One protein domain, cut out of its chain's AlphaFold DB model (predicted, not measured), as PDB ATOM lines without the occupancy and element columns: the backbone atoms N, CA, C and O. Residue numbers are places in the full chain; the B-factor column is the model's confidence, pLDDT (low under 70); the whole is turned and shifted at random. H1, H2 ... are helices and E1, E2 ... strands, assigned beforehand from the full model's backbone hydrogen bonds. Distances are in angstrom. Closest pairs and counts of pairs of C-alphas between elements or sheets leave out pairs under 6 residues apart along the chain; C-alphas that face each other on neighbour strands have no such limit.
ATOM      1  N   PHE A  88     131.595 139.471  83.205       96.44
ATOM      2  CA  PHE A  88     131.004 140.701  82.678       96.44
ATOM      3  C   PHE A  88     130.771 141.693  83.821       96.44
ATOM      4  O   PHE A  88     130.148 141.333  84.817       96.44
ATOM      5  N   ILE A  89     131.243 142.932  83.689       97.00
ATOM      6  CA  ILE A  89     131.092 143.989  84.696       97.00
ATOM      7  C   ILE A  89     130.141 145.062  84.171       97.00
ATOM      8  O   ILE A  89     130.473 145.796  83.238       97.00
ATOM      9  N   SER A  90     128.991 145.206  84.827       96.00
ATOM     10  CA  SER A  90     128.020 146.259  84.546       96.00
ATOM     11  C   SER A  90     128.055 147.372  85.597       96.00
ATOM     12  O   SER A  90     128.035 147.118  86.804       96.00
ATOM     13  N   HIS A  91     128.101 148.629  85.144       93.94
ATOM     14  CA  HIS A  91     128.189 149.820  86.011       93.94
ATOM     15  C   HIS A  91     127.275 150.980  85.593       93.94
ATOM     16  O   HIS A  91     127.359 152.070  86.166       93.94
ATOM     17  N   GLY A  92     126.399 150.767  84.604       88.81
ATOM     18  CA  GLY A  92     125.390 151.744  84.184       88.81
ATOM     19  C   GLY A  92     125.950 153.093  83.718       88.81
ATOM     20  O   GLY A  92     125.270 154.106  83.882       88.81
ATOM     21  N   GLU A  93     127.187 153.116  83.209       85.50
ATOM     22  CA  GLU A  93     127.906 154.300  82.707       85.50
ATOM     23  C   GLU A  93     128.150 155.424  83.738       85.50
ATOM     24  O   GLU A  93     128.440 156.561  83.366       85.50
ATOM     25  N   LYS A  94     128.052 155.154  85.048       87.88
ATOM     26  CA  LYS A  94     128.280 156.183  86.091       87.88
ATOM     27  C   LYS A  94     129.667 156.135  86.718       87.88
ATOM     28  O   LYS A  94     130.193 157.176  87.100       87.88
ATOM     29  N   HIS A  95     130.256 154.943  86.818       89.75
ATOM     30  CA  HIS A  95     131.478 154.695  87.594       89.75
ATOM     31  C   HIS A  95     132.572 154.033  86.754       89.75
ATOM     32  O   HIS A  95     133.258 153.126  87.224       89.75
ATOM     33  N   ALA A  96     132.752 154.500  85.515       90.12
ATOM     34  CA  ALA A  96     133.665 153.893  84.543       90.12
ATOM     35  C   ALA A  96     135.099 153.737  85.078       90.12
ATOM     36  O   ALA A  96     135.691 152.673  84.939       90.12
ATOM     37  N   SER A  97     135.642 154.748  85.767       90.69
ATOM     38  CA  SER A  97     137.003 154.675  86.320       90.69
ATOM     39  C   SER A  97     137.143 153.639  87.437       90.69
ATOM     40  O   SER A  97     138.186 153.003  87.560       90.69
ATOM     41  N   PHE A  98     136.116 153.460  88.272       94.00
ATOM     42  CA  PHE A  98     136.106 152.428  89.308       94.00
ATOM     43  C   PHE A  98     135.965 151.039  88.688       94.00
ATOM     44  O   PHE A  98     136.744 150.148  89.015       94.00
ATOM     45  N   ALA A  99     135.015 150.873  87.771       93.88
ATOM     46  CA  ALA A  99     134.758 149.600  87.118       93.88
ATOM     47  C   ALA A  99     135.954 149.143  86.260       93.88
ATOM     48  O   ALA A  99     136.300 147.964  86.289       93.88
ATOM     49  N   GLN A 100     136.661 150.078  85.611       93.44
ATOM     50  CA  GLN A 100     137.928 149.801  84.930       93.44
ATOM     51  C   GLN A 100     138.995 149.295  85.902       93.44
ATOM     52  O   GLN A 100     139.576 148.251  85.647       93.44
ATOM     53  N   ARG A 101     139.188 149.937  87.064       95.00
ATOM     54  CA  ARG A 101     140.152 149.440  88.066       95.00
ATOM     55  C   ARG A 101     139.829 148.026  88.551       95.00
ATOM     56  O   ARG A 101     140.743 147.246  88.794       95.00
ATOM     57  N   VAL A 102     138.546 147.698  88.718       95.19
ATOM     58  CA  VAL A 102     138.120 146.332  89.068       95.19
ATOM     59  C   VAL A 102     138.472 145.361  87.937       95.19
ATOM     60  O   VAL A 102     139.067 144.320  88.201       95.19
ATOM     61  N   CYS A 103     138.157 145.723  86.690       94.31
ATOM     62  CA  CYS A 103     138.473 144.942  85.494       94.31
ATOM     63  C   CYS A 103     139.982 144.689  85.349       94.31
ATOM     64  O   CYS A 103     140.400 143.545  85.167       94.31
ATOM     65  N   ASP A 104     140.796 145.737  85.491       93.81
ATOM     66  CA  ASP A 104     142.255 145.664  85.414       93.81
ATOM     67  C   ASP A 104     142.783 144.721  86.492       93.81
ATOM     68  O   ASP A 104     143.555 143.812  86.203       93.81
ATOM     69  N   ARG A 105     142.297 144.862  87.733       95.56
ATOM     70  CA  ARG A 105     142.758 144.032  88.843       95.56
ATOM     71  C   ARG A 105     142.375 142.563  88.687       95.56
ATOM     72  O   ARG A 105     143.154 141.699  89.077       95.56
ATOM     73  N   LEU A 106     141.200 142.259  88.146       94.19
ATOM     74  CA  LEU A 106     140.813 140.880  87.841       94.19
ATOM     75  C   LEU A 106     141.698 140.300  86.727       94.19
ATOM     76  O   LEU A 106     142.250 139.213  86.895       94.19
ATOM     77  N   THR A 107     141.930 141.073  85.665       91.44
ATOM     78  CA  THR A 107     142.814 140.694  84.549       91.44
ATOM     79  C   THR A 107     144.251 140.448  85.018       91.44
ATOM     80  O   THR A 107     144.853 139.435  84.670       91.44
ATOM     81  N   GLU A 108     144.790 141.313  85.884       93.38
ATOM     82  CA  GLU A 108     146.106 141.148  86.524       93.38
ATOM     83  C   GLU A 108     146.226 139.843  87.327       93.38
ATOM     84  O   GLU A 108     147.330 139.339  87.526       93.38
ATOM     85  N   ASN A 109     145.104 139.296  87.800       94.06
ATOM     86  CA  ASN A 109     145.044 138.031  88.531       94.06
ATOM     87  C   ASN A 109     144.627 136.851  87.631       94.06
ATOM     88  O   ASN A 109     144.265 135.791  88.142       94.06
ATOM     89  N   GLY A 110     144.703 137.012  86.305       91.44
ATOM     90  CA  GLY A 110     144.450 135.952  85.326       91.44
ATOM     91  C   GLY A 110     142.971 135.659  85.072       91.44
ATOM     92  O   GLY A 110     142.648 134.563  84.620       91.44
ATOM     93  N   ILE A 111     142.075 136.597  85.392       92.62
ATOM     94  CA  ILE A 111     140.632 136.467  85.157       92.62
ATOM     95  C   ILE A 111     140.242 137.359  83.981       92.62
ATOM     96  O   ILE A 111     140.278 138.586  84.093       92.62
ATOM     97  N   ASP A 112     139.811 136.744  82.881       91.69
ATOM     98  CA  ASP A 112     139.303 137.471  81.718       91.69
ATOM     99  C   ASP A 112     138.059 138.283  82.099       91.69
ATOM    100  O   ASP A 112     137.132 137.781  82.744       91.69
ATOM    101  N   CYS A 113     138.032 139.556  81.707       91.38
ATOM    102  CA  CYS A 113     136.961 140.480  82.060       91.38
ATOM    103  C   CYS A 113     136.501 141.307  80.861       91.38
ATOM    104  O   CYS A 113     137.298 141.790  80.060       91.38
ATOM    105  N   ILE A 114     135.191 141.523  80.795       91.81
ATOM    106  CA  ILE A 114     134.528 142.417  79.855       91.81
ATOM    107  C   ILE A 114     133.827 143.509  80.657       91.81
ATOM    108  O   ILE A 114     132.990 143.224  81.512       91.81
ATOM    109  N   LEU A 115     134.156 144.767  80.371       91.12
ATOM    110  CA  LEU A 115     133.588 145.930  81.044       91.12
ATOM    111  C   LEU A 115     132.564 146.640  80.158       91.12
ATOM    112  O   LEU A 115     132.919 147.125  79.090       91.12
ATOM    113  N   ASP A 116     131.327 146.800  80.628       87.12
ATOM    114  CA  ASP A 116     130.294 147.527  79.885       87.12
ATOM    115  C   ASP A 116     130.734 148.955  79.496       87.12
ATOM    116  O   ASP A 116     131.342 149.684  80.282       87.12
ATOM    117  N   GLY A 117     130.430 149.368  78.263       77.56
ATOM    118  CA  GLY A 117     130.742 150.709  77.756       77.56
ATOM    119  C   GLY A 117     132.223 151.016  77.484       77.56
ATOM    120  O   GLY A 117     132.531 152.159  77.160       77.56
ATOM    121  N   ALA A 118     133.141 150.042  77.561       65.38
ATOM    122  CA  ALA A 118     134.561 150.267  77.244       65.38
ATOM    123  C   ALA A 118     134.835 150.562  75.749       65.38
ATOM    124  O   ALA A 118     135.915 151.034  75.397       65.38
ATOM    125  N   GLN A 119     133.868 150.297  74.865       65.12
ATOM    126  CA  GLN A 119     133.993 150.503  73.421       65.12
ATOM    127  C   GLN A 119     133.191 151.703  72.928       65.12
ATOM    128  O   GLN A 119     132.041 151.916  73.317       65.12
ATOM    129  N   SER A 120     133.771 152.419  71.965       60.44
ATOM    130  CA  SER A 120     133.059 153.408  71.158       60.44
ATOM    131  C   SER A 120     132.335 152.697  70.014       60.44
ATOM    132  O   SER A 120     132.873 152.538  68.917       60.44
ATOM    133  N   TYR A 121     131.129 152.207  70.280       64.75
ATOM    134  CA  TYR A 121     130.252 151.705  69.225       64.75
ATOM    135  C   TYR A 121     129.564 152.881  68.524       64.75
ATOM    136  O   TYR A 121     129.115 153.827  69.172       64.75
ATOM    137  N   GLY A 122     129.485 152.816  67.194       61.72
ATOM    138  CA  GLY A 122     128.869 153.864  66.377       61.72
ATOM    139  C   GLY A 122     127.336 153.887  66.426       61.72
ATOM    140  O   GLY A 122     126.758 154.934  66.149       61.72
ATOM    141  N   ASP A 123     126.696 152.768  66.791       79.31
ATOM    142  CA  ASP A 123     125.241 152.621  66.910       79.31
ATOM    143  C   ASP A 123     124.854 152.042  68.281       79.31
ATOM    144  O   ASP A 123     125.506 151.140  68.806       79.31
ATOM    145  N   MET A 124     123.778 152.564  68.872       79.75
ATOM    146  CA  MET A 124     123.255 152.126  70.167       79.75
ATOM    147  C   MET A 124     122.691 150.700  70.101       79.75
ATOM    148  O   MET A 124     122.804 149.954  71.074       79.75
ATOM    149  N   ALA A 125     122.111 150.297  68.967       85.00
ATOM    150  CA  ALA A 125     121.587 148.942  68.799       85.00
ATOM    151  C   ALA A 125     122.705 147.890  68.888       85.00
ATOM    152  O   ALA A 125     122.563 146.897  69.606       85.00
ATOM    153  N   ASP A 126     123.846 148.164  68.251       84.44
ATOM    154  CA  ASP A 126     125.028 147.302  68.296       84.44
ATOM    155  C   ASP A 126     125.577 147.169  69.722       84.44
ATOM    156  O   ASP A 126     125.934 146.070  70.146       84.44
ATOM    157  N   ARG A 127     125.570 148.261  70.506       84.50
ATOM    158  CA  ARG A 127     125.963 148.241  71.931       84.50
ATOM    159  C   ARG A 127     125.113 147.280  72.737       84.50
ATOM    160  O   ARG A 127     125.633 146.461  73.489       84.50
ATOM    161  N   ILE A 128     123.796 147.408  72.589       88.25
ATOM    162  CA  ILE A 128     122.827 146.597  73.328       88.25
ATOM    163  C   ILE A 128     122.975 145.128  72.932       88.25
ATOM    164  O   ILE A 128     122.947 144.256  73.801       88.25
ATOM    165  N   HIS A 129     123.146 144.850  71.637       88.69
ATOM    166  CA  HIS A 129     123.329 143.492  71.141       88.69
ATOM    167  C   HIS A 129     124.619 142.861  71.677       88.69
ATOM    168  O   HIS A 129     124.557 141.792  72.282       88.69
ATOM    169  N   ALA A 130     125.753 143.557  71.554       87.62
ATOM    170  CA  ALA A 130     127.047 143.081  72.036       87.62
ATOM    171  C   ALA A 130     127.053 142.845  73.555       87.62
ATOM    172  O   ALA A 130     127.568 141.832  74.025       87.62
ATOM    173  N   ALA A 131     126.431 143.738  74.334       91.25
ATOM    174  CA  ALA A 131     126.299 143.558  75.776       91.25
ATOM    175  C   ALA A 131     125.462 142.316  76.120       91.25
ATOM    176  O   ALA A 131     125.870 141.512  76.955       91.25
ATOM    177  N   LYS A 132     124.314 142.114  75.458       93.50
ATOM    178  CA  LYS A 132     123.479 140.919  75.669       93.50
ATOM    179  C   LYS A 132     124.207 139.638  75.279       93.50
ATOM    180  O   LYS A 132     124.117 138.655  76.005       93.50
ATOM    181  N   GLU A 133     124.945 139.637  74.175       92.62
ATOM    182  CA  GLU A 133     125.742 138.482  73.764       92.62
ATOM    183  C   GLU A 133     126.833 138.155  74.797       92.62
ATOM    184  O   GLU A 133     126.959 137.006  75.225       92.62
ATOM    185  N   ALA A 134     127.554 139.170  75.282       93.19
ATOM    186  CA  ALA A 134     128.569 139.003  76.317       93.19
ATOM    187  C   ALA A 134     127.970 138.483  77.635       93.19
ATOM    188  O   ALA A 134     128.478 137.517  78.203       93.19
ATOM    189  N   ILE A 135     126.850 139.044  78.103       95.62
ATOM    190  CA  ILE A 135     126.159 138.562  79.311       95.62
ATOM    191  C   ILE A 135     125.679 137.119  79.118       95.62
ATOM    192  O   ILE A 135     125.794 136.292  80.022       95.62
ATOM    193  N   ALA A 136     125.179 136.786  77.928       95.06
ATOM    194  CA  ALA A 136     124.725 135.442  77.606       95.06
ATOM    195  C   ALA A 136     125.858 134.412  77.540       95.06
ATOM    196  O   ALA A 136     125.541 133.229  77.555       95.06
ATOM    197  N   ARG A 137     127.133 134.811  77.488       93.88
ATOM    198  CA  ARG A 137     128.286 133.894  77.466       93.88
ATOM    199  C   ARG A 137     129.140 133.941  78.727       93.88
ATOM    200  O   ARG A 137     129.835 132.974  79.004       93.88
ATOM    201  N   CYS A 138     129.061 135.019  79.505       95.19
ATOM    202  CA  CYS A 138     129.901 135.187  80.685       95.19
ATOM    203  C   CYS A 138     129.693 134.073  81.722       95.19
ATOM    204  O   CYS A 138     128.597 133.530  81.900       95.19
ATOM    205  N   SER A 139     130.751 133.763  82.460       95.88
ATOM    206  CA  SER A 139     130.694 132.832  83.587       95.88
ATOM    207  C   SER A 139     130.104 133.477  84.839       95.88
ATOM    208  O   SER A 139     129.575 132.791  85.712       95.88
ATOM    209  N   THR A 140     130.199 134.801  84.966       96.69
ATOM    210  CA  THR A 140     129.703 135.550  86.126       96.69
ATOM    211  C   THR A 140     129.389 136.990  85.738       96.69
ATOM    212  O   THR A 140     130.136 137.612  84.979       96.69
ATOM    213  N   PHE A 141     128.302 137.520  86.293       97.94
ATOM    214  CA  PHE A 141     127.857 138.895  86.113       97.94
ATOM    215  C   PHE A 141     128.145 139.708  87.379       97.94
ATOM    216  O   PHE A 141     127.546 139.490  88.432       97.94
ATOM    217  N   VAL A 142     129.071 140.655  87.292       98.19
ATOM    218  CA  VAL A 142     129.385 141.602  88.364       98.19
ATOM    219  C   VAL A 142     128.595 142.885  88.138       98.19
ATOM    220  O   VAL A 142     128.659 143.481  87.065       98.19
ATOM    221  N   VAL A 143     127.880 143.344  89.165       97.00
ATOM    222  CA  VAL A 143     127.026 144.537  89.088       97.00
ATOM    223  C   VAL A 143     127.460 145.591  90.101       97.00
ATOM    224  O   VAL A 143     127.542 145.314  91.295       97.00
ATOM    225  N   VAL A 144     127.733 146.817  89.647       96.00
ATOM    226  CA  VAL A 144     128.106 147.941  90.522       96.00
ATOM    227  C   VAL A 144     126.859 148.716  90.952       96.00
ATOM    228  O   VAL A 144     126.243 149.443  90.168       96.00
ATOM    229  N   ILE A 145     126.509 148.600  92.230       93.00
ATOM    230  CA  ILE A 145     125.328 149.214  92.843       93.00
ATOM    231  C   ILE A 145     125.748 150.427  93.672       93.00
ATOM    232  O   ILE A 145     126.609 150.342  94.540       93.00
ATOM    233  N   SER A 146     125.116 151.565  93.413       92.12
ATOM    234  CA  SER A 146     125.326 152.839  94.098       92.12
ATOM    235  C   SER A 146     124.076 153.712  93.972       92.12
ATOM    236  O   SER A 146     123.175 153.414  93.182       92.12
ATOM    237  N   SER A 147     124.071 154.845  94.674       89.94
ATOM    238  CA  SER A 147     123.048 155.893  94.547       89.94
ATOM    239  C   SER A 147     122.827 156.340  93.091       89.94
ATOM    240  O   SER A 147     121.698 156.594  92.679       89.94
ATOM    241  N   LYS A 148     123.899 156.389  92.289       89.44
ATOM    242  CA  LYS A 148     123.878 156.839  90.889       89.44
ATOM    243  C   LYS A 148     123.461 155.751  89.903       89.44
ATOM    244  O   LYS A 148     122.968 156.072  88.823       89.44
ATOM    245  N   THR A 149     123.698 154.483  90.231       91.69
ATOM    246  CA  THR A 149     123.483 153.369  89.295       91.69
ATOM    247  C   THR A 149     122.128 152.696  89.464       91.69
ATOM    248  O   THR A 149     121.589 152.200  88.481       91.69
ATOM    249  N   VAL A 150     121.512 152.763  90.649       87.00
ATOM    250  CA  VAL A 150     120.186 152.166  90.915       87.00
ATOM    251  C   VAL A 150     119.075 152.705  90.000       87.00
ATOM    252  O   VAL A 150     118.089 152.018  89.735       87.00
ATOM    253  N   SER A 151     119.223 153.925  89.480       87.94
ATOM    254  CA  SER A 151     118.276 154.529  88.541       87.94
ATOM    255  C   SER A 151     118.616 154.283  87.065       87.94
ATOM    256  O   SER A 151     117.863 154.737  86.210       87.94
ATOM    257  N   SER A 152     119.724 153.604  86.745       92.88
ATOM    258  CA  SER A 152     120.157 153.363  85.361       92.88
ATOM    259  C   SER A 152     119.289 152.298  84.690       92.88
ATOM    260  O   SER A 152     119.264 151.151  85.131       92.88
ATOM    261  N   GLU A 153     118.585 152.673  83.618       92.31
ATOM    262  CA  GLU A 153     117.771 151.744  82.819       92.31
ATOM    263  C   GLU A 153     118.635 150.658  82.180       92.31
ATOM    264  O   GLU A 153     118.341 149.480  82.330       92.31
ATOM    265  N   THR A 154     119.776 151.031  81.593       91.06
ATOM    266  CA  THR A 154     120.728 150.072  81.017       91.06
ATOM    267  C   THR A 154     121.195 149.039  82.042       91.06
ATOM    268  O   THR A 154     121.239 147.852  81.733       91.06
ATOM    269  N   LEU A 155     121.502 149.468  83.273       94.00
ATOM    270  CA  LEU A 155     121.908 148.547  84.337       94.00
ATOM    271  C   LEU A 155     120.771 147.597  84.726       94.00
ATOM    272  O   LEU A 155     121.016 146.410  84.919       94.00
ATOM    273  N   LYS A 156     119.538 148.111  84.837       95.25
ATOM    274  CA  LYS A 156     118.351 147.302  85.150       95.25
ATOM    275  C   LYS A 156     118.083 146.263  84.066       95.25
ATOM    276  O   LYS A 156     117.875 145.102  84.397       95.25
ATOM    277  N   ASP A 157     118.149 146.659  82.800       95.25
ATOM    278  CA  ASP A 157     117.924 145.770  81.660       95.25
ATOM    279  C   ASP A 157     118.988 144.671  81.585       95.25
ATOM    280  O   ASP A 157     118.669 143.503  81.365       95.25
ATOM    281  N   GLN A 158     120.259 145.027  81.788       95.88
ATOM    282  CA  GLN A 158     121.358 144.063  81.805       95.88
ATOM    283  C   GLN A 158     121.274 143.117  83.007       95.88
ATOM    284  O   GLN A 158     121.499 141.920  82.840       95.88
ATOM    285  N   LEU A 159     120.924 143.625  84.194       97.19
ATOM    286  CA  LEU A 159     120.722 142.811  85.393       97.19
ATOM    287  C   LEU A 159     119.569 141.820  85.195       97.19
ATOM    288  O   LEU A 159     119.770 140.625  85.380       97.19
ATOM    289  N   ALA A 160     118.409 142.286  84.724       97.56
ATOM    290  CA  ALA A 160     117.264 141.426  84.426       97.56
ATOM    291  C   ALA A 160     117.598 140.370  83.358       97.56
ATOM    292  O   ALA A 160     117.176 139.220  83.449       97.56
ATOM    293  N   PHE A 161     118.396 140.732  82.349       97.94
ATOM    294  CA  PHE A 161     118.855 139.783  81.338       97.94
ATOM    295  C   PHE A 161     119.844 138.748  81.903       97.94
ATOM    296  O   PHE A 161     119.777 137.575  81.538       97.94
ATOM    297  N   ALA A 162     120.747 139.145  82.802       97.81
ATOM    298  CA  ALA A 162     121.650 138.221  83.490       97.81
ATOM    299  C   ALA A 162     120.878 137.237  84.387       97.81
ATOM    300  O   ALA A 162     121.189 136.043  84.384       97.81
ATOM    301  N   GLU A 163     119.849 137.724  85.089       97.56
ATOM    302  CA  GLU A 163     118.913 136.915  85.878       97.56
ATOM    303  C   GLU A 163     118.178 135.889  85.002       97.56
ATOM    304  O   GLU A 163     118.208 134.699  85.311       97.56
ATOM    305  N   ASP A 164     117.601 136.315  83.870       98.06
ATOM    306  CA  ASP A 164     116.920 135.428  82.907       98.06
ATOM    307  C   ASP A 164     117.845 134.325  82.368       98.06
ATOM    308  O   ASP A 164     117.433 133.183  82.169       98.06
ATOM    309  N   LYS A 165     119.127 134.643  82.161       97.00
ATOM    310  CA  LYS A 165     120.137 133.675  81.714       97.00
ATOM    311  C   LYS A 165     120.732 132.831  82.840       97.00
ATOM    312  O   LYS A 165     121.597 132.003  82.556       97.00
ATOM    313  N   GLY A 166     120.293 133.013  84.086       97.06
ATOM    314  CA  GLY A 166     120.784 132.264  85.244       97.06
ATOM    315  C   GLY A 166     122.266 132.503  85.534       97.06
ATOM    316  O   GLY A 166     122.943 131.620  86.064       97.06
ATOM    317  N   ARG A 167     122.800 133.670  85.153       96.75
ATOM    318  CA  ARG A 167     124.205 134.017  85.395       96.75
ATOM    319  C   ARG A 167     124.398 134.270  86.893       96.75
ATOM    320  O   ARG A 167     123.591 134.991  87.473       96.75
ATOM    321  N   PRO A 168     125.445 133.729  87.543       97.94
ATOM    322  CA  PRO A 168     125.767 134.097  88.918       97.94
ATOM    323  C   PRO A 168     125.972 135.612  89.037       97.94
ATOM    324  O   PRO A 168     126.788 136.176  88.304       97.94
ATOM    325  N   ILE A 169     125.238 136.261  89.945       97.88
ATOM    326  CA  ILE A 169     125.283 137.716  90.145       97.88
ATOM    327  C   ILE A 169     126.122 138.039  91.375       97.88
ATOM    328  O   ILE A 169     125.810 137.607  92.485       97.88
ATOM    329  N   LEU A 170     127.169 138.838  91.178       97.56
ATOM    330  CA  LEU A 170     128.050 139.323  92.234       97.56
ATOM    331  C   LEU A 170     127.894 140.844  92.387       97.56
ATOM    332  O   LEU A 170     128.464 141.610  91.603       97.56
ATOM    333  N   PRO A 171     127.117 141.312  93.378       94.75
ATOM    334  CA  PRO A 171     126.938 142.735  93.602       94.75
ATOM    335  C   PRO A 171     128.159 143.360  94.283       94.75
ATOM    336  O   PRO A 171     128.638 142.886  95.312       94.75
ATOM    337  N   ILE A 172     128.615 144.487  93.741       94.50
ATOM    338  CA  ILE A 172     129.562 145.403  94.373       94.50
ATOM    339  C   ILE A 172     128.779 146.626  94.834       94.50
ATOM    340  O   ILE A 172     128.308 147.414  94.016       94.50
ATOM    341  N   MET A 173     128.663 146.811  96.148       90.44
ATOM    342  CA  MET A 173     128.116 148.041  96.715       90.44
ATOM    343  C   MET A 173     129.196 149.123  96.751       90.44
ATOM    344  O   MET A 173     130.155 149.033  97.516       90.44
ATOM    345  N   LEU A 174     129.040 150.151  95.922       91.06
ATOM    346  CA  LEU A 174     129.931 151.299  95.864       91.06
ATOM    347  C   LEU A 174     129.310 152.480  96.614       91.06
ATOM    348  O   LEU A 174     128.300 153.045  96.190       91.06
TER     349      LEU A 174
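AT A GLANCE: This is residues 88 to 174 of the 256 residues of a protein of Globisporangium ultimum (strain ATCC 200006 / CBS 805.95 / DAOM BR144) (UniProt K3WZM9). A twisted sheet of four parallel strands makes the middle layer, with H1 over one face and H2 and H3 side by side on the other. The sheet's order is E2, E1, E3, E4. The 87 printed residues include three named helices and four named strands, in the order E1 H1 E2 H2 E3 H3 E4, a mixed class. The whole is compact and rounded, with a radius of gyration of the C-alphas of 12.0 A and spans of 32, 29 and 28 A.

HOW THE PARTS SIT: E1, residues 88 to 90, H1, residues 96 to 108, and E2, residues 112 to 115, form a strand-helix-strand unit, parallel neighbour strands with a helix between; N 89 and O 114 are within hydrogen-bond range at 2.8 A. H1 is on the sheet at a height of 8.2 A. H2, residues 124 to 137, is on the opposite face at 11.0 A. E2, H2 and E3, residues 140 to 145, form a split unit, with E1 between its strands; N 90 and O 142 are 2.8 A apart. H3, residues 153 to 164, is on the same face as H2. With residues 131 to 136 alone H2 touches H3, the same way at a shallow tilt of 30 degrees; their closest C-alphas, Ile 135 and Ala 162, are 6.2 A apart. E3, H3 and E4, residues 169 to 173, form another unit; N 145 and O 172 are 2.8 A apart. The three crossovers are right-handed. In H1, H2 and H3 every O i to N i+4 pair is within hydrogen-bond range.

IN THESE COORDINATES: E1 begins at C-alpha 88 (131.004, 140.701, 82.678). H1 measures 17.9 A, H2 20.3 A, E3 15.8 A and H3 16.3 A from first to last C-alpha. E4 ends at C-alpha 173 (128.116, 148.041, 96.715).

THE WHOLE: The farthest C-alphas, Asn 109 and Asp 123, are 32.7 A apart. The printed part has no cut and no long link. Residues 118 to 122 have pLDDT under 70.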